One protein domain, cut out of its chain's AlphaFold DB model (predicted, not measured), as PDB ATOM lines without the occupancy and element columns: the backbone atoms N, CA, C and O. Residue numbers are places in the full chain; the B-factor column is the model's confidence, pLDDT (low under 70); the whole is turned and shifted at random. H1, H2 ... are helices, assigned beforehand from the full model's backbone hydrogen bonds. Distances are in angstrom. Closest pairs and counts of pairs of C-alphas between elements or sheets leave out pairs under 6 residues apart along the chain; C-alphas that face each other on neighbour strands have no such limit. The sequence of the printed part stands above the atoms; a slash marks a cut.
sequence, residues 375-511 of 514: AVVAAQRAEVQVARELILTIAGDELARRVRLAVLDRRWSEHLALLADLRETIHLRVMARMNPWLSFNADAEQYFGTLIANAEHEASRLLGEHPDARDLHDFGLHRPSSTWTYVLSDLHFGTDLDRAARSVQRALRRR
ATOM      1  N   ALA A 375     159.816  69.745 180.838       90.69
ATOM      2  CA  ALA A 375     161.065  68.987 180.782       90.69
ATOM      3  C   ALA A 375     162.118  69.666 179.889       90.69
ATOM      4  O   ALA A 375     163.300  69.631 180.229       90.69
ATOM      5  N   VAL A 376     161.700  70.316 178.795       92.50
ATOM      6  CA  VAL A 376     162.594  71.111 177.931       92.50
ATOM      7  C   VAL A 376     163.126  72.310 178.704       92.50
ATOM      8  O   VAL A 376     164.336  72.503 178.787       92.50
ATOM      9  N   VAL A 377     162.228  73.063 179.347       93.12
ATOM     10  CA  VAL A 377     162.593  74.238 180.153       93.12
ATOM     11  C   VAL A 377     163.534  73.848 181.291       93.12
ATOM     12  O   VAL A 377     164.513  74.540 181.548       93.12
ATOM     13  N   ALA A 378     163.292  72.709 181.945       94.00
ATOM     14  CA  ALA A 378     164.150  72.194 183.007       94.00
ATOM     15  C   ALA A 378     165.561  71.834 182.508       94.00
ATOM     16  O   ALA A 378     166.538  72.127 183.198       94.00
ATOM     17  N   ALA A 379     165.684  71.233 181.318       94.19
ATOM     18  CA  ALA A 379     166.981  70.931 180.713       94.19
ATOM     19  C   ALA A 379     167.755  72.214 180.367       94.19
ATOM     20  O   ALA A 379     168.909  72.364 180.765       94.19
ATOM     21  N   GLN A 380     167.090  73.176 179.724       96.44
ATOM     22  CA  GLN A 380     167.662  74.487 179.397       96.44
ATOM     23  C   GLN A 380     168.084  75.256 180.654       96.44
ATOM     24  O   GLN A 380     169.180  75.814 180.725       96.44
ATOM     25  N   ARG A 381     167.246  75.225 181.697       96.62
ATOM     26  CA  ARG A 381     167.558  75.819 182.999       96.62
ATOM     27  C   ARG A 381     168.835  75.221 183.580       96.62
ATOM     28  O   ARG A 381     169.654  75.975 184.093       96.62
ATOM     29  N   ALA A 382     169.024  73.903 183.507       95.50
ATOM     30  CA  ALA A 382     170.229  73.255 184.021       95.50
ATOM     31  C   ALA A 382     171.505  73.781 183.337       95.50
ATOM     32  O   ALA A 382     172.488  74.062 184.020       95.50
ATOM     33  N   GLU A 383     171.478  73.999 182.021       96.75
ATOM     34  CA  GLU A 383     172.600  74.605 181.289       96.75
ATOM     35  C   GLU A 383     172.860  76.060 181.714       96.75
ATOM     36  O   GLU A 383     174.008  76.447 181.943       96.75
ATOM     37  N   VAL A 384     171.802  76.852 181.911       97.31
ATOM     38  CA  VAL A 384     171.923  78.222 182.440       97.31
ATOM     39  C   VAL A 384     172.500  78.225 183.855       97.31
ATOM     40  O   VAL A 384     173.325  79.082 184.165       97.31
ATOM     41  N   GLN A 385     172.134  77.262 184.710       96.06
ATOM     42  CA  GLN A 385     172.727  77.138 186.046       96.06
ATOM     43  C   GLN A 385     174.221  76.810 185.981       96.06
ATOM     44  O   GLN A 385     174.993  77.385 186.743       96.06
ATOM     45  N   VAL A 386     174.654  75.955 185.047       96.50
ATOM     46  CA  VAL A 386     176.085  75.686 184.827       96.50
ATOM     47  C   VAL A 386     176.816  76.963 184.402       96.50
ATOM     48  O   VAL A 386     177.852  77.292 184.978       96.50
ATOM     49  N   ALA A 387     176.273  77.719 183.443       96.44
ATOM     50  CA  ALA A 387     176.860  78.991 183.017       96.44
ATOM     51  C   ALA A 387     176.916  80.019 184.163       96.44
ATOM     52  O   ALA A 387     177.935  80.686 184.354       96.44
ATOM     53  N   ARG A 388     175.849  80.109 184.965       96.75
ATOM     54  CA  ARG A 388     175.772  80.989 186.137       96.75
ATOM     55  C   ARG A 388     176.832  80.628 187.179       96.75
ATOM     56  O   ARG A 388     177.538  81.516 187.648       96.75
ATOM     57  N   GLU A 389     176.983  79.345 187.497       96.31
ATOM     58  CA  GLU A 389     177.986  78.855 188.450       96.31
ATOM     59  C   GLU A 389     179.415  79.142 187.969       96.31
ATOM     60  O   GLU A 389     180.269  79.573 188.746       96.31
ATOM     61  N   LEU A 390     179.682  78.989 186.667       95.38
ATOM     62  CA  LEU A 390     180.971  79.361 186.079       95.38
ATOM     63  C   LEU A 390     181.260  80.856 186.260       95.38
ATOM     64  O   LEU A 390     182.342  81.217 186.713       95.38
ATOM     65  N   ILE A 391     180.294  81.736 185.981       95.00
ATOM     66  CA  ILE A 391     180.470  83.184 186.179       95.00
ATOM     67  C   ILE A 391     180.711  83.513 187.662       95.00
ATOM     68  O   ILE A 391     181.570  84.339 187.977       95.00
ATOM     69  N   LEU A 392     179.989  82.861 188.579       94.38
ATOM     70  CA  LEU A 392     180.141  83.055 190.024       94.38
ATOM     71  C   LEU A 392     181.519  82.625 190.543       94.38
ATOM     72  O   LEU A 392     182.052  83.261 191.452       94.38
ATOM     73  N   THR A 393     182.097  81.573 189.965       92.38
ATOM     74  CA  THR A 393     183.360  80.975 190.428       92.38
ATOM     75  C   THR A 393     184.600  81.510 189.713       92.38
ATOM     76  O   THR A 393     185.704  81.408 190.252       92.38
ATOM     77  N   ILE A 394     184.452  82.117 188.530       86.69
ATOM     78  CA  ILE A 394     185.570  82.720 187.799       86.69
ATOM     79  C   ILE A 394     186.201  83.864 188.615       86.69
ATOM     80  O   ILE A 394     185.550  84.830 189.037       86.69
ATOM     81  N   ALA A 395     187.521  83.767 188.795       80.31
ATOM     82  CA  ALA A 395     188.340  84.846 189.325       80.31
ATOM     83  C   ALA A 395     188.384  86.005 188.317       80.31
ATOM     84  O   ALA A 395     188.631  85.797 187.131       80.31
ATOM     85  N   GLY A 396     188.150  87.230 188.781       80.75
ATOM     86  CA  GLY A 396     188.091  88.395 187.904       80.75
ATOM     87  C   GLY A 396     187.439  89.601 188.564       80.75
ATOM     88  O   GLY A 396     187.072  89.552 189.743       80.75
ATOM     89  N   ASP A 397     187.311  90.666 187.774       88.75
ATOM     90  CA  ASP A 397     186.656  91.913 188.158       88.75
ATOM     91  C   ASP A 397     185.203  91.674 188.613       88.75
ATOM     92  O   ASP A 397     184.407  91.017 187.938       88.75
ATOM     93  N   GLU A 398     184.873  92.223 189.782       90.75
ATOM     94  CA  GLU A 398     183.550  92.139 190.395       90.75
ATOM     95  C   GLU A 398     182.488  92.812 189.523       90.75
ATOM     96  O   GLU A 398     181.380  92.288 189.394       90.75
ATOM     97  N   LEU A 399     182.811  93.946 188.891       91.12
ATOM     98  CA  LEU A 399     181.863  94.629 188.019       91.12
ATOM     99  C   LEU A 399     181.570  93.781 186.782       91.12
ATOM    100  O   LEU A 399     180.402  93.511 186.495       91.12
ATOM    101  N   ALA A 400     182.610  93.273 186.116       92.31
ATOM    102  CA  ALA A 400     182.460  92.346 185.001       92.31
ATOM    103  C   ALA A 400     181.613  91.114 185.362       92.31
ATOM    104  O   ALA A 400     180.719  90.740 184.601       92.31
ATOM    105  N   ARG A 401     181.833  90.508 186.539       94.38
ATOM    106  CA  ARG A 401     181.016  89.384 187.022       94.38
ATOM    107  C   ARG A 401     179.548  89.778 187.169       94.38
ATOM    108  O   ARG A 401     178.668  89.081 186.664       94.38
ATOM    109  N   ARG A 402     179.275  90.902 187.837       93.25
ATOM    110  CA  ARG A 402     177.911  91.406 188.054       93.25
ATOM    111  C   ARG A 402     177.201  91.710 186.734       93.25
ATOM    112  O   ARG A 402     176.024  91.382 186.619       93.25
ATOM    113  N   VAL A 403     177.895  92.298 185.756       94.38
ATOM    114  CA  VAL A 403     177.344  92.584 184.419       94.38
ATOM    115  C   VAL A 403     176.988  91.284 183.701       94.38
ATOM    116  O   VAL A 403     175.862  91.147 183.228       94.38
ATOM    117  N   ARG A 404     177.892  90.297 183.684       95.38
ATOM    118  CA  ARG A 404     177.640  88.983 183.064       95.38
ATOM    119  C   ARG A 404     176.432  88.274 183.674       95.38
ATOM    120  O   ARG A 404     175.580  87.797 182.931       95.38
ATOM    121  N   LEU A 405     176.324  88.255 185.006       95.06
ATOM    122  CA  LEU A 405     175.166  87.679 185.701       95.06
ATOM    123  C   LEU A 405     173.872  88.417 185.356       95.06
ATOM    124  O   LEU A 405     172.888  87.781 185.004       95.06
ATOM    125  N   ALA A 406     173.881  89.751 185.404       94.06
ATOM    126  CA  ALA A 406     172.694  90.551 185.116       94.06
ATOM    127  C   ALA A 406     172.203  90.373 183.670       94.06
ATOM    128  O   ALA A 406     170.997  90.291 183.438       94.06
ATOM    129  N   VAL A 407     173.118  90.283 182.698       95.50
ATOM    130  CA  VAL A 407     172.763  90.007 181.299       95.50
ATOM    131  C   VAL A 407     172.234  88.580 181.146       95.50
ATOM    132  O   VAL A 407     171.184  88.405 180.532       95.50
ATOM    133  N   LEU A 408     172.895  87.573 181.729       96.69
ATOM    134  CA  LEU A 408     172.434  86.181 181.674       96.69
ATOM    135  C   LEU A 408     171.034  86.019 182.284       96.69
ATOM    136  O   LEU A 408     170.165  85.417 181.659       96.69
ATOM    137  N   ASP A 409     170.804  86.587 183.468       94.88
ATOM    138  CA  ASP A 409     169.521  86.510 184.171       94.88
ATOM    139  C   ASP A 409     168.406  87.208 183.385       94.88
ATOM    140  O   ASP A 409     167.308  86.663 183.258       94.88
ATOM    141  N   ARG A 410     168.688  88.377 182.792       92.75
ATOM    142  CA  ARG A 410     167.725  89.066 181.924       92.75
ATOM    143  C   ARG A 410     167.401  88.242 180.677       92.75
ATOM    144  O   ARG A 410     166.227  88.064 180.376       92.75
ATOM    145  N   ARG A 411     168.409  87.702 179.981       94.19
ATOM    146  CA  ARG A 411     168.202  86.859 178.789       94.19
ATOM    147  C   ARG A 411     167.428  85.586 179.104       94.19
ATOM    148  O   ARG A 411     166.573  85.183 178.322       94.19
ATOM    149  N   TRP A 412     167.704  84.967 180.248       95.81
ATOM    150  CA  TRP A 412     166.942  83.820 180.726       95.81
ATOM    151  C   TRP A 412     165.479  84.185 180.977       95.81
ATOM    152  O   TRP A 412     164.586  83.490 180.506       95.81
ATOM    153  N   SER A 413     165.227  85.302 181.658       91.69
ATOM    154  CA  SER A 413     163.874  85.783 181.930       91.69
ATOM    155  C   SER A 413     163.098  86.130 180.647       91.69
ATOM    156  O   SER A 413     161.953  85.706 180.496       91.69
ATOM    157  N   GLU A 414     163.735  86.805 179.681       85.56
ATOM    158  CA  GLU A 414     163.180  87.066 178.339       85.56
ATOM    159  C   GLU A 414     162.826  85.757 177.610       85.56
ATOM    160  O   GLU A 414     161.766  85.641 176.998       85.56
ATOM    161  N   HIS A 415     163.691  84.745 177.706       92.19
ATOM    162  CA  HIS A 415     163.458  83.428 177.112       92.19
ATOM    163  C   HIS A 415     162.299  82.678 177.773       92.19
ATOM    164  O   HIS A 415     161.495  82.065 177.077       92.19
ATOM    165  N   LEU A 416     162.156  82.756 179.099       90.56
ATOM    166  CA  LEU A 416     161.002  82.177 179.793       90.56
ATOM    167  C   LEU A 416     159.682  82.816 179.345       90.56
ATOM    168  O   LEU A 416     158.709  82.088 179.155       90.56
ATOM    169  N   ALA A 417     159.660  84.138 179.141       79.88
ATOM    170  CA  ALA A 417     158.493  84.838 178.606       79.88
ATOM    171  C   ALA A 417     158.165  84.376 177.175       79.88
ATOM    172  O   ALA A 417     157.028  84.015 176.887       79.88
ATOM    173  N   LEU A 418     159.176  84.261 176.308       80.25
ATOM    174  CA  LEU A 418     159.002  83.740 174.950       80.25
ATOM    175  C   LEU A 418     158.438  82.311 174.938       80.25
ATOM    176  O   LEU A 418     157.557  81.990 174.143       80.25
ATOM    177  N   LEU A 419     158.941  81.429 175.807       84.06
ATOM    178  CA  LEU A 419     158.441  80.059 175.909       84.06
ATOM    179  C   LEU A 419     156.990  80.005 176.396       84.06
ATOM    180  O   LEU A 419     156.241  79.130 175.957       84.06
ATOM    181  N   ALA A 420     156.589  80.923 177.277       78.38
ATOM    182  CA  ALA A 420     155.199  81.061 177.684       78.38
ATOM    183  C   ALA A 420     154.310  81.464 176.496       78.38
ATOM    184  O   ALA A 420     153.321  80.781 176.227       78.38
ATOM    185  N   ASP A 421     154.722  82.458 175.704       71.44
ATOM    186  CA  ASP A 421     153.999  82.888 174.496       71.44
ATOM    187  C   ASP A 421     153.878  81.764 173.449       71.44
ATOM    188  O   ASP A 421     152.821  81.546 172.844       71.44
ATOM    189  N   LEU A 422     154.955  80.999 173.238       73.75
ATOM    190  CA  LEU A 422     154.952  79.840 172.338       73.75
ATOM    191  C   LEU A 422     153.996  78.745 172.819       73.75
ATOM    192  O   LEU A 422     153.346  78.085 172.005       73.75
ATOM    193  N   ARG A 423     153.911  78.540 174.137       75.25
ATOM    194  CA  ARG A 423     152.995  77.571 174.741       75.25
ATOM    195  C   ARG A 423     151.541  78.019 174.589       75.25
ATOM    196  O   ARG A 423     150.713  77.203 174.195       75.25
ATOM    197  N   GLU A 424     151.246  79.296 174.821       64.38
ATOM    198  CA  GLU A 424     149.900  79.859 174.656       64.38
ATOM    199  C   GLU A 424     149.416  79.777 173.205       64.38
ATOM    200  O   GLU A 424     148.281  79.388 172.945       64.38
ATOM    201  N   THR A 425     150.285  80.039 172.228       63.94
ATOM    202  CA  THR A 425     149.927  80.029 170.794       63.94
ATOM    203  C   THR A 425     149.940  78.637 170.149       63.94
ATOM    204  O   THR A 425     149.592  78.484 168.972       63.94
ATOM    205  N   ILE A 426     150.285  77.584 170.899       64.75
ATOM    206  CA  ILE A 426     150.481  76.233 170.354       64.75
ATOM    207  C   ILE A 426     149.207  75.642 169.727       64.75
ATOM    208  O   ILE A 426     149.273  74.852 168.781       64.75
ATOM    209  N   HIS A 427     148.033  76.054 170.215       54.97
ATOM    210  CA  HIS A 427     146.737  75.597 169.718       54.97
ATOM    211  C   HIS A 427     146.461  76.049 168.274       54.97
ATOM    212  O   HIS A 427     145.840  75.303 167.518       54.97
ATOM    213  N   LEU A 428     146.998  77.197 167.845       58.56
ATOM    214  CA  LEU A 428     146.891  77.672 166.459       58.56
ATOM    215  C   LEU A 428     147.678  76.771 165.494       58.56
ATOM    216  O   LEU A 428     147.269  76.545 164.357       58.56
ATOM    217  N   ARG A 429     148.778  76.161 165.957       60.00
ATOM    218  CA  ARG A 429     149.576  75.221 165.148       60.00
ATOM    219  C   ARG A 429     148.883  73.875 164.943       60.00
ATOM    220  O   ARG A 429     149.071  73.246 163.899       60.00
ATOM    221  N   VAL A 430     148.033  73.461 165.889       57.38
ATOM    222  CA  VAL A 430     147.140  72.298 165.713       57.38
ATOM    223  C   VAL A 430     146.222  72.518 164.509       57.38
ATOM    224  O   VAL A 430     146.030  71.603 163.708       57.38
ATOM    225  N   MET A 431     145.693  73.736 164.340       54.47
ATOM    226  CA  MET A 431     144.812  74.085 163.215       54.47
ATOM    227  C   MET A 431     145.541  73.970 161.866       54.47
ATOM    228  O   MET A 431     144.950  73.538 160.877       54.47
ATOM    229  N   ALA A 432     146.853  74.228 161.852       57.50
ATOM    230  CA  ALA A 432     147.733  74.015 160.702       57.50
ATOM    231  C   ALA A 432     148.151  72.540 160.478       57.50
ATOM    232  O   ALA A 432     149.011  72.263 159.643       57.50
ATOM    233  N   ARG A 433     147.557  71.572 161.201       65.69
ATOM    234  CA  ARG A 433     147.887  70.129 161.168       65.69
ATOM    235  C   ARG A 433     149.340  69.799 161.529       65.69
ATOM    236  O   ARG A 433     149.851  68.745 161.143       65.69
ATOM    237  N   MET A 434     150.004  70.671 162.278       68.56
ATOM    238  CA  MET A 434     151.339  70.405 162.808       68.56
ATOM    239  C   MET A 434     151.243  69.689 164.157       68.56
ATOM    240  O   MET A 434     150.266  69.847 164.887       68.56
ATOM    241  N   ASN A 435     152.264  68.900 164.507       77.56
ATOM    242  CA  ASN A 435     152.361  68.328 165.847       77.56
ATOM    243  C   ASN A 435     152.791  69.433 166.837       77.56
ATOM    244  O   ASN A 435     153.914  69.929 166.708       77.56
ATOM    245  N   PRO A 436     151.952  69.801 167.824       77.38
ATOM    246  CA  PRO A 436     152.200  70.941 168.719       77.38
ATOM    247  C   PRO A 436     153.507  70.809 169.485       77.38
ATOM    248  O   PRO A 436     154.324  71.723 169.520       77.38
ATOM    249  N   TRP A 437     153.737  69.619 170.034       83.06
ATOM    250  CA  TRP A 437     154.938  69.313 170.788       83.06
ATOM    251  C   TRP A 437     156.209  69.457 169.945       83.06
ATOM    252  O   TRP A 437     157.163  70.088 170.392       83.06
ATOM    253  N   LEU A 438     156.231  68.902 168.728       83.94
ATOM    254  CA  LEU A 438     157.408  69.002 167.857       83.94
ATOM    255  C   LEU A 438     157.707  70.454 167.481       83.94
ATOM    256  O   LEU A 438     158.866  70.856 167.491       83.94
ATOM    257  N   SER A 439     156.667  71.238 167.188       77.38
ATOM    258  CA  SER A 439     156.794  72.666 166.909       77.38
ATOM    259  C   SER A 439     157.336  73.451 168.102       77.38
ATOM    260  O   SER A 439     158.272  74.222 167.928       77.38
ATOM    261  N   PHE A 440     156.791  73.227 169.302       85.00
ATOM    262  CA  PHE A 440     157.295  73.858 170.522       85.00
ATOM    263  C   PHE A 440     158.765  73.524 170.751       85.00
ATOM    264  O   PHE A 440     159.568  74.415 170.990       85.00
ATOM    265  N   ASN A 441     159.116  72.237 170.677       88.56
ATOM    266  CA  ASN A 441     160.465  71.780 170.977       88.56
ATOM    267  C   ASN A 441     161.489  72.346 169.985       88.56
ATOM    268  O   ASN A 441     162.544  72.801 170.411       88.56
ATOM    269  N   ALA A 442     161.170  72.346 168.686       87.19
ATOM    270  CA  ALA A 442     162.046  72.900 167.658       87.19
ATOM    271  C   ALA A 442     162.302  74.400 167.868       87.19
ATOM    272  O   ALA A 442     163.452  74.837 167.849       87.19
ATOM    273  N   ASP A 443     161.249  75.177 168.135       83.94
ATOM    274  CA  ASP A 443     161.382  76.613 168.376       83.94
ATOM    275  C   ASP A 443     162.139  76.884 169.683       83.94
ATOM    276  O   ASP A 443     163.077  77.681 169.707       83.94
ATOM    277  N   ALA A 444     161.786  76.181 170.764       89.06
ATOM    278  CA  ALA A 444     162.449  76.304 172.058       89.06
ATOM    279  C   ALA A 444     163.953  76.005 171.965       89.06
ATOM    280  O   ALA A 444     164.752  76.701 172.594       89.06
ATOM    281  N   GLU A 445     164.344  74.993 171.186       91.75
ATOM    282  CA  GLU A 445     165.742  74.650 170.915       91.75
ATOM    283  C   GLU A 445     166.441  75.736 170.088       91.75
ATOM    284  O   GLU A 445     167.536  76.172 170.449       91.75
ATOM    285  N   GLN A 446     165.796  76.229 169.028       88.94
ATOM    286  CA  GLN A 446     166.345  77.282 168.173       88.94
ATOM    287  C   GLN A 446     166.638  78.569 168.957       88.94
ATOM    288  O   GLN A 446     167.723  79.141 168.817       88.94
ATOM    289  N   TYR A 447     165.693  79.030 169.781       87.19
ATOM    290  CA  TYR A 447     165.874  80.244 170.580       87.19
ATOM    291  C   TYR A 447     166.924  80.058 171.678       87.19
ATOM    292  O   TYR A 447     167.756  80.941 171.900       87.19
ATOM    293  N   PHE A 448     166.938  78.892 172.328       96.00
ATOM    294  CA  PHE A 448     167.875  78.625 173.414       96.00
ATOM    295  C   PHE A 448     169.317  78.415 172.935       96.00
ATOM    296  O   PHE A 448     170.249  78.878 173.592       96.00
ATOM    297  N   GLY A 449     169.523  77.766 171.784       93.69
ATOM    298  CA  GLY A 449     170.842  77.306 171.332       93.69
ATOM    299  C   GLY A 449     171.908  78.400 171.186       93.69
ATOM    300  O   GLY A 449     173.101  78.106 171.209       93.69
ATOM    301  N   THR A 450     171.505  79.669 171.076       93.12
ATOM    302  CA  THR A 450     172.430  80.818 171.029       93.12
ATOM    303  C   THR A 450     172.347  81.730 172.253       93.12
ATOM    304  O   THR A 450     173.133  82.668 172.363       93.12
ATOM    305  N   LEU A 451     171.451  81.456 173.207       96.75
ATOM    306  CA  LEU A 451     171.138  82.340 174.333       96.75
ATOM    307  C   LEU A 451     172.369  82.653 175.185       96.75
ATOM    308  O   LEU A 451     172.693  83.822 175.389       96.75
ATOM    309  N   ILE A 452     173.075  81.618 175.651       97.19
ATOM    310  CA  ILE A 452     174.229  81.779 176.551       97.19
ATOM    311  C   ILE A 452     175.370  82.518 175.837       97.19
ATOM    312  O   ILE A 452     175.957  83.443 176.398       97.19
ATOM    313  N   ALA A 453     175.649  82.167 174.578       96.00
ATOM    314  CA  ALA A 453     176.685  82.826 173.781       96.00
ATOM    315  C   ALA A 453     176.344  84.299 173.494       96.00
ATOM    316  O   ALA A 453     177.210  85.169 173.584       96.00
ATOM    317  N   ASN A 454     175.078  84.598 173.195       96.06
ATOM    318  CA  ASN A 454     174.614  85.964 172.971       96.06
ATOM    319  C   ASN A 454     174.685  86.800 174.254       96.06
ATOM    320  O   ASN A 454     175.113  87.951 174.195       96.06
ATOM    321  N   ALA A 455     174.326  86.224 175.407       96.62
ATOM    322  CA  ALA A 455     174.462  86.885 176.704       96.62
ATOM    323  C   ALA A 455     175.929  87.241 177.007       96.62
ATOM    324  O   ALA A 455     176.231  88.354 177.435       96.62
ATOM    325  N   GLU A 456     176.851  86.322 176.724       95.62
ATOM    326  CA  GLU A 456     178.289  86.516 176.924       95.62
ATOM    327  C   GLU A 456     178.881  87.586 175.987       95.62
ATOM    328  O   GLU A 456     179.639  88.461 176.426       95.62
ATOM    329  N   HIS A 457     178.505  87.564 174.704       96.56
ATOM    330  CA  HIS A 457     178.894  88.599 173.744       96.56
ATOM    331  C   HIS A 457     178.351  89.976 174.138       96.56
ATOM    332  O   HIS A 457     179.076  90.968 174.070       96.56
ATOM    333  N   GLU A 458     177.095  90.047 174.573       96.38
ATOM    334  CA  GLU A 458     176.468  91.294 175.001       96.38
ATOM    335  C   GLU A 458     177.132  91.871 176.254       96.38
ATOM    336  O   GLU A 458     177.462  93.056 176.269       96.38
ATOM    337  N   ALA A 459     177.400  91.041 177.264       94.69
ATOM    338  CA  ALA A 459     178.121  91.467 178.460       94.69
ATOM    339  C   ALA A 459     179.527  91.987 178.121       94.69
ATOM    340  O   ALA A 459     179.939  93.036 178.615       94.69
ATOM    341  N   SER A 460     180.248  91.294 177.234       94.50
ATOM    342  CA  SER A 460     181.590  91.703 176.799       94.50
ATOM    343  C   SER A 460     181.572  93.023 176.025       94.50
ATOM    344  O   SER A 460     182.437  93.872 176.237       94.50
ATOM    345  N   ARG A 461     180.566  93.225 175.165       95.62
ATOM    346  CA  ARG A 461     180.357  94.485 174.440       95.62
ATOM    347  C   ARG A 461     180.080  95.642 175.400       95.62
ATOM    348  O   ARG A 461     180.744  96.666 175.295       95.62
ATOM    349  N   LEU A 462     179.160  95.461 176.352       93.69
ATOM    350  CA  LEU A 462     178.823  96.476 177.357       93.69
ATOM    351  C   LEU A 462     180.058  96.904 178.158       93.69
ATOM    352  O   LEU A 462     180.332  98.095 178.273       93.69
ATOM    353  N   LEU A 463     180.847  95.941 178.643       92.50
ATOM    354  CA  LEU A 463     182.088  96.214 179.377       92.50
ATOM    355  C   LEU A 463     183.135  96.950 178.525       92.50
ATOM    356  O   LEU A 463     183.872  97.779 179.051       92.50
ATOM    357  N   GLY A 464     183.205  96.661 177.223       92.06
ATOM    358  CA  GLY A 464     184.122  97.332 176.301       92.06
ATOM    359  C   GLY A 464     183.708  98.763 175.939       92.06
ATOM    360  O   GLY A 464     184.571  99.622 175.776       92.06
ATOM    361  N   GLU A 465     182.405  99.028 175.818       92.25
ATOM    362  CA  GLU A 465     181.861 100.353 175.484       92.25
ATOM    363  C   GLU A 465     181.933 101.342 176.658       92.25
ATOM    364  O   GLU A 465     182.021 102.551 176.434       92.25
ATOM    365  N   HIS A 466     181.947 100.845 177.900       90.06
ATOM    366  CA  HIS A 466     181.964 101.667 179.112       90.06
ATOM    367  C   HIS A 466     183.135 101.302 180.049       90.06
ATOM    368  O   HIS A 466     182.910 100.800 181.150       90.06
ATOM    369  N   PRO A 467     184.395 101.578 179.659       85.25
ATOM    370  CA  PRO A 467     185.574 101.197 180.447       85.25
ATOM    371  C   PRO A 467     185.684 101.931 181.794       85.25
ATOM    372  O   PRO A 467     186.341 101.439 182.707       85.25
ATOM    373  N   ASP A 468     185.036 103.094 181.924       88.75
ATOM    374  CA  ASP A 468     185.029 103.912 183.144       88.75
ATOM    375  C   ASP A 468     183.834 103.622 184.071       88.75
ATOM    376  O   ASP A 468     183.712 104.246 185.133       88.75
ATOM    377  N   ALA A 469     182.940 102.704 183.679       89.56
ATOM    378  CA  ALA A 469     181.780 102.329 184.478       89.56
ATOM    379  C   ALA A 469     182.205 101.731 185.822       89.56
ATOM    380  O   ALA A 469     183.219 101.041 185.939       89.56
ATOM    381  N   ARG A 470     181.409 101.997 186.857       87.31
ATOM    382  CA  ARG A 470     181.683 101.539 188.228       87.31
ATOM    383  C   ARG A 470     180.572 100.664 188.779       87.31
ATOM    384  O   ARG A 470     180.792  99.959 189.765       87.31
ATOM    385  N   ASP A 471     179.392 100.703 188.171       89.31
ATOM    386  CA  ASP A 471     178.236  99.966 188.653       89.31
ATOM    387  C   ASP A 471     177.279  99.559 187.518       89.31
ATOM    388  O   ASP A 471     177.387 100.008 186.384       89.31
ATOM    389  N   LEU A 472     176.327  98.676 187.824       88.31
ATOM    390  CA  LEU A 472     175.384  98.113 186.849       88.31
ATOM    391  C   LEU A 472     174.521  99.173 186.153       88.31
ATOM    392  O   LEU A 472     174.199  99.025 184.974       88.31
ATOM    393  N   HIS A 473     174.165 100.240 186.871       87.81
ATOM    394  CA  HIS A 473     173.306 101.295 186.342       87.81
ATOM    395  C   HIS A 473     173.958 102.065 185.185       87.81
ATOM    396  O   HIS A 473     173.238 102.537 184.309       87.81
ATOM    397  N   ASP A 474     175.296 102.122 185.135       86.50
ATOM    398  CA  ASP A 474     176.049 102.736 184.033       86.50
ATOM    399  C   ASP A 474     175.810 102.004 182.698       86.50
ATOM    400  O   ASP A 474     175.948 102.590 181.628       86.50
ATOM    401  N   PHE A 475     175.391 100.734 182.765       86.38
ATOM    402  CA  PHE A 475     175.056  99.887 181.619       86.38
ATOM    403  C   PHE A 475     173.542  99.790 181.361       86.38
ATOM    404  O   PHE A 475     173.110  98.973 180.548       86.38
ATOM    405  N   GLY A 476     172.714 100.546 182.095       85.38
ATOM    406  CA  GLY A 476     171.253 100.395 182.069       85.38
ATOM    407  C   GLY A 476     170.760  99.064 182.649       85.38
ATOM    408  O   GLY A 476     169.639  98.639 182.376       85.38
ATOM    409  N   LEU A 477     171.599  98.376 183.431       86.94
ATOM    410  CA  LEU A 477     171.246  97.128 184.097       86.94
ATOM    411  C   LEU A 477     170.776  97.429 185.520       86.94
ATOM    412  O   LEU A 477     171.459  98.096 186.300       86.94
ATOM    413  N   HIS A 478     169.617  96.890 185.885       80.19
ATOM    414  CA  HIS A 478     169.018  97.106 187.196       80.19
ATOM    415  C   HIS A 478     168.776  95.781 187.908       80.19
ATOM    416  O   HIS A 478     168.390  94.784 187.299       80.19
ATOM    417  N   ARG A 479     168.986  95.778 189.228       74.94
ATOM    418  CA  ARG A 479     168.502  94.689 190.077       74.94
ATOM    419  C   ARG A 479     167.007  94.890 190.330       74.94
ATOM    420  O   ARG A 479     166.609  96.033 190.568       74.94
ATOM    421  N   PRO A 480     166.197  93.819 190.340       76.94
ATOM    422  CA  PRO A 480     164.802  93.916 190.749       76.94
ATOM    423  C   PRO A 480     164.699  94.528 192.153       76.94
ATOM    424  O   PRO A 480     165.416  94.116 193.067       76.94
ATOM    425  N   SER A 481     163.817  95.513 192.325       73.44
ATOM    426  CA  SER A 481     163.601  96.203 193.605       73.44
ATOM    427  C   SER A 481     162.848  95.338 194.620       73.44
ATOM    428  O   SER A 481     162.966  95.546 195.827       73.44
ATOM    429  N   SER A 482     162.062  94.367 194.153       77.00
ATOM    430  CA  SER A 482     161.320  93.413 194.977       77.00
ATOM    431  C   SER A 482     161.117  92.106 194.216       77.00
ATOM    432  O   SER A 482     160.700  92.117 193.061       77.00
ATOM    433  N   THR A 483     161.405  90.981 194.867       82.06
ATOM    434  CA  THR A 483     161.187  89.634 194.328       82.06
ATOM    435  C   THR A 483     160.382  88.806 195.322       82.06
ATOM    436  O   THR A 483     160.521  88.954 196.537       82.06
ATOM    437  N   TRP A 484     159.517  87.936 194.813       81.06
ATOM    438  CA  TRP A 484     158.740  86.996 195.618       81.06
ATOM    439  C   TRP A 484     158.625  85.661 194.888       81.06
ATOM    440  O   TRP A 484     158.798  85.579 193.674       81.06
ATOM    441  N   THR A 485     158.340  84.603 195.640       81.44
ATOM    442  CA  THR A 485     158.142  83.254 195.107       81.44
ATOM    443  C   THR A 485     156.732  82.783 195.420       81.44
ATOM    444  O   THR A 485     156.157  83.104 196.462       81.44
ATOM    445  N   TYR A 486     156.150  82.024 194.500       76.69
ATOM    446  CA  TYR A 486     154.819  81.462 194.659       76.69
ATOM    447  C   TYR A 486     154.728  80.119 193.934       76.69
ATOM    448  O   TYR A 486     155.483  79.844 193.006       76.69
ATOM    449  N   VAL A 487     153.820  79.261 194.398       76.38
ATOM    450  CA  VAL A 487     153.509  77.982 193.752       76.38
ATOM    451  C   VAL A 487     152.248  78.171 192.922       76.38
ATOM    452  O   VAL A 487     151.234  78.638 193.448       76.38
ATOM    453  N   LEU A 488     152.332  77.798 191.649       72.06
ATOM    454  CA  LEU A 488     151.216  77.771 190.715       72.06
ATOM    455  C   LEU A 488     150.699  76.345 190.536       72.06
ATOM    456  O   LEU A 488     151.465  75.380 190.567       72.06
ATOM    457  N   SER A 489     149.396  76.238 190.316       63.91
ATOM    458  CA  SER A 489     148.778  75.063 189.714       63.91
ATOM    459  C   SER A 489     148.572  75.399 188.244       63.91
ATOM    460  O   SER A 489     147.829  76.330 187.943       63.91
ATOM    461  N   ASP A 490     149.289  74.710 187.357       60.69
ATOM    462  CA  ASP A 490     149.159  74.917 185.912       60.69
ATOM    463  C   ASP A 490     147.745  74.482 185.492       60.69
ATOM    464  O   ASP A 490     147.306  73.381 185.843       60.69
ATOM    465  N   LEU A 491     147.004  75.361 184.817       49.16
ATOM    466  CA  LEU A 491     145.677  75.042 184.295       49.16
ATOM    467  C   LEU A 491     145.881  74.301 182.974       49.16
ATOM    468  O   LEU A 491     146.495  74.817 182.044       49.16
ATOM    469  N   HIS A 492     145.422  73.054 182.918       48.38
ATOM    470  CA  HIS A 492     145.646  72.176 181.777       48.38
ATOM    471  C   HIS A 492     145.074  72.766 180.482       48.38
ATOM    472  O   HIS A 492     143.866  72.931 180.355       48.38
ATOM    473  N   PHE A 493     145.896  72.969 179.455       43.09
ATOM    474  CA  PHE A 493     145.360  73.097 178.101       43.09
ATOM    475  C   PHE A 493     144.670  71.773 177.743       43.09
ATOM    476  O   PHE A 493     145.295  70.715 177.841       43.09
ATOM    477  N   GLY A 494     143.382  71.825 177.383       44.66
ATOM    478  CA  GLY A 494     142.590  70.655 176.992       44.66
ATOM    479  C   GLY A 494     143.356  69.763 176.014       44.66
ATOM    480  O   GLY A 494     144.149  70.249 175.188       44.66
ATOM    481  N   THR A 495     143.178  68.447 176.138       46.97
ATOM    482  CA  THR A 495     144.055  67.491 175.459       46.97
ATOM    483  C   THR A 495     144.062  67.736 173.939       46.97
ATOM    484  O   THR A 495     143.066  68.128 173.319       46.97
ATOM    485  N   ASP A 496     145.216  67.537 173.295       41.53
ATOM    486  CA  ASP A 496     145.317  67.565 171.826       41.53
ATOM    487  C   ASP A 496     144.365  66.530 171.178       41.53
ATOM    488  O   ASP A 496     143.934  66.691 170.033       41.53
ATOM    489  N   LEU A 497     144.002  65.483 171.928       38.75
ATOM    490  CA  LEU A 497     143.117  64.395 171.519       38.75
ATOM    491  C   LEU A 497     141.628  64.750 171.610       38.75
ATOM    492  O   LEU A 497     140.898  64.409 170.677       38.75
ATOM    493  N   ASP A 498     141.185  65.504 172.620       47.62
ATOM    494  CA  ASP A 498     139.799  65.998 172.702       47.62
ATOM    495  C   ASP A 498     139.462  66.883 171.491       47.62
ATOM    496  O   ASP A 498     138.361  66.825 170.937       47.62
ATOM    497  N   ARG A 499     140.454  67.625 170.984       48.31
ATOM    498  CA  ARG A 499     140.352  68.452 169.768       48.31
ATOM    499  C   ARG A 499     140.272  67.630 168.476       48.31
ATOM    500  O   ARG A 499     139.468  67.933 167.586       48.31
ATOM    501  N   ALA A 500     141.064  66.564 168.357       39.41
ATOM    502  CA  ALA A 500     141.011  65.658 167.207       39.41
ATOM    503  C   ALA A 500     139.709  64.830 167.188       39.41
ATOM    504  O   ALA A 500     139.093  64.654 166.136       39.41
ATOM    505  N   ALA A 501     139.242  64.379 168.353       39.66
ATOM    506  CA  ALA A 501     138.024  63.587 168.481       39.66
ATOM    507  C   ALA A 501     136.766  64.408 168.148       39.66
ATOM    508  O   ALA A 501     135.933  63.961 167.354       39.66
ATOM    509  N   ARG A 502     136.653  65.642 168.664       42.59
ATOM    510  CA  ARG A 502     135.502  66.526 168.396       42.59
ATOM    511  C   ARG A 502     135.460  67.028 166.946       42.59
ATOM    512  O   ARG A 502     134.374  67.134 166.370       42.59
ATOM    513  N   SER A 503     136.611  67.279 166.311       35.38
ATOM    514  CA  SER A 503     136.661  67.669 164.888       35.38
ATOM    515  C   SER A 503     136.219  66.532 163.952       35.38
ATOM    516  O   SER A 503     135.470  66.774 163.000       35.38
ATOM    517  N   VAL A 504     136.563  65.278 164.272       36.84
ATOM    518  CA  VAL A 504     136.048  64.081 163.578       36.84
ATOM    519  C   VAL A 504     134.549  63.884 163.836       36.84
ATOM    520  O   VAL A 504     133.794  63.609 162.900       36.84
ATOM    521  N   GLN A 505     134.076  64.104 165.067       35.34
ATOM    522  CA  GLN A 505     132.647  64.055 165.407       35.34
ATOM    523  C   GLN A 505     131.825  65.110 164.642       35.34
ATOM    524  O   GLN A 505     130.719  64.816 164.185       35.34
ATOM    525  N   ARG A 506     132.369  66.317 164.428       42.75
ATOM    526  CA  ARG A 506     131.760  67.353 163.569       42.75
ATOM    527  C   ARG A 506     131.735  66.963 162.098       42.75
ATOM    528  O   ARG A 506     130.728  67.204 161.438       42.75
ATOM    529  N   ALA A 507     132.802  66.349 161.588       41.66
ATOM    530  CA  ALA A 507     132.842  65.862 160.210       41.66
ATOM    531  C   ALA A 507     131.796  64.758 159.959       41.66
ATOM    532  O   ALA A 507     131.176  64.723 158.897       41.66
ATOM    533  N   LEU A 508     131.542  63.908 160.960       36.88
ATOM    534  CA  LEU A 508     130.509  62.872 160.917       36.88
ATOM    535  C   LEU A 508     129.087  63.443 161.056       36.88
ATOM    536  O   LEU A 508     128.192  63.003 160.340       36.88
ATOM    537  N   ARG A 509     128.879  64.466 161.899       41.69
ATOM    538  CA  ARG A 509     127.587  65.178 162.028       41.69
ATOM    539  C   ARG A 509     127.255  66.079 160.829       41.69
ATOM    540  O   ARG A 509     126.093  66.410 160.630       41.69
ATOM    541  N   ARG A 510     128.251  66.459 160.018       41.12
ATOM    542  CA  ARG A 510     128.089  67.249 158.781       41.12
ATOM    543  C   ARG A 510     127.821  66.416 157.524       41.12
ATOM    544  O   ARG A 510     127.772  67.001 156.449       41.12
ATOM    545  N   ARG A 511     127.622  65.094 157.612       33.84
ATOM    546  CA  ARG A 511     127.033  64.331 156.499       33.84
ATOM    547  C   ARG A 511     125.505  64.420 156.591       33.84
ATOM    548  O   ARG A 511     124.937  63.778 157.472       33.84
TER     549      ARG A 511
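What this domain is: This is residues 375 to 511 of the 514 residues of the protein "Accessory Sec system translocase SecA2" of Cellulomonas sp. (UniProt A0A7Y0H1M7). A slender helical bundle is built round the long helix H2: H1 folds back beside it as a helical hairpin, while H4 and then H5 run back over another side of it, H4 nearly along H2 and H5 more slantwise. Little H3 sits at the turn between H2 and H4, and little H6 packs on H2 near its other end; from there a long unnamed stretch returns past the bundle, with residues 480 to 492 standing free, and leads to H7, whose residues 501 to 509 stick out as a tail beyond H3. The printed part has 137 residues with seven named helices, H1 to H7 in chain order, and no named strand; its class is all helix. It is loose, with a radius of gyration of the C-alphas of 20.8 A, and spans 75 by 29 by 24 A, the tail adding to the length.

How they stand to each other: The hub is H2, residues 398 to 424, which touches four other helices. H1, residues 375 to 393, forms a hairpin with it at a shallow tilt of 6 degrees, opposite ways; the closest C-alphas are those of Ile 391 and Arg 401, 6.3 A apart. H5, residues 451 to 465, touches residues 400 to 412 of H2 alone, at a steep tilt of 40 degrees, opposite ways, closest at the C-alphas of Arg 404 and Ala 459, 5.3 A. H4, residues 436 to 448, touches residues 415 to 423 of H2 alone, at a shallow tilt of 18 degrees, opposite ways, closest at the C-alphas of Leu 422 and Phe 440, 6.7 A. H1, H2 and H4 form an up-and-down bundle, each running against the one before it, though H1 and H4 only just touch, with 3 pairs of C-alphas within 8 A. H6, residues 472 to 475, only just touches H2, closest at the C-alphas of Val 403 and Leu 472, 6.3 A. H3, residues 426 to 431, touches H4, with the C-alphas of Ile 426 and Pro 436 closest at 5.8 A. H7, residues 496 to 509, is close to H3 but not clearly touching, with the C-alphas of Val 430 and Asp 496 closest at 7.9 A. In H1, H2, H4, H5 and H7 every O i to N i+4 pair is within hydrogen-bond range; in H3 it is 1 of 2, and H6 is too short for such a pair.

Where its parts are: H2 measures 39.1 A from C-alpha 398 at (183.550, 92.139, 190.395) to C-alpha 424 at (149.900, 79.859, 174.656). H1 measures 27.1 A and begins at C-alpha 375, (161.065, 68.987, 180.782). H5 measures 21.0 A, H4 18.1 A, and H7 20.4 A, ending at C-alpha 509, (127.587, 65.178, 162.028).

The domain as a whole: The C-alphas farthest apart are those of Asp 468 and Arg 511, 75.1 A. The printed part has no cut. The link from H6 to H7, 20 residues, is long. Mean pLDDT of the printed part is 79.1; residues 424 to 434 and 489 to 511 are under 70.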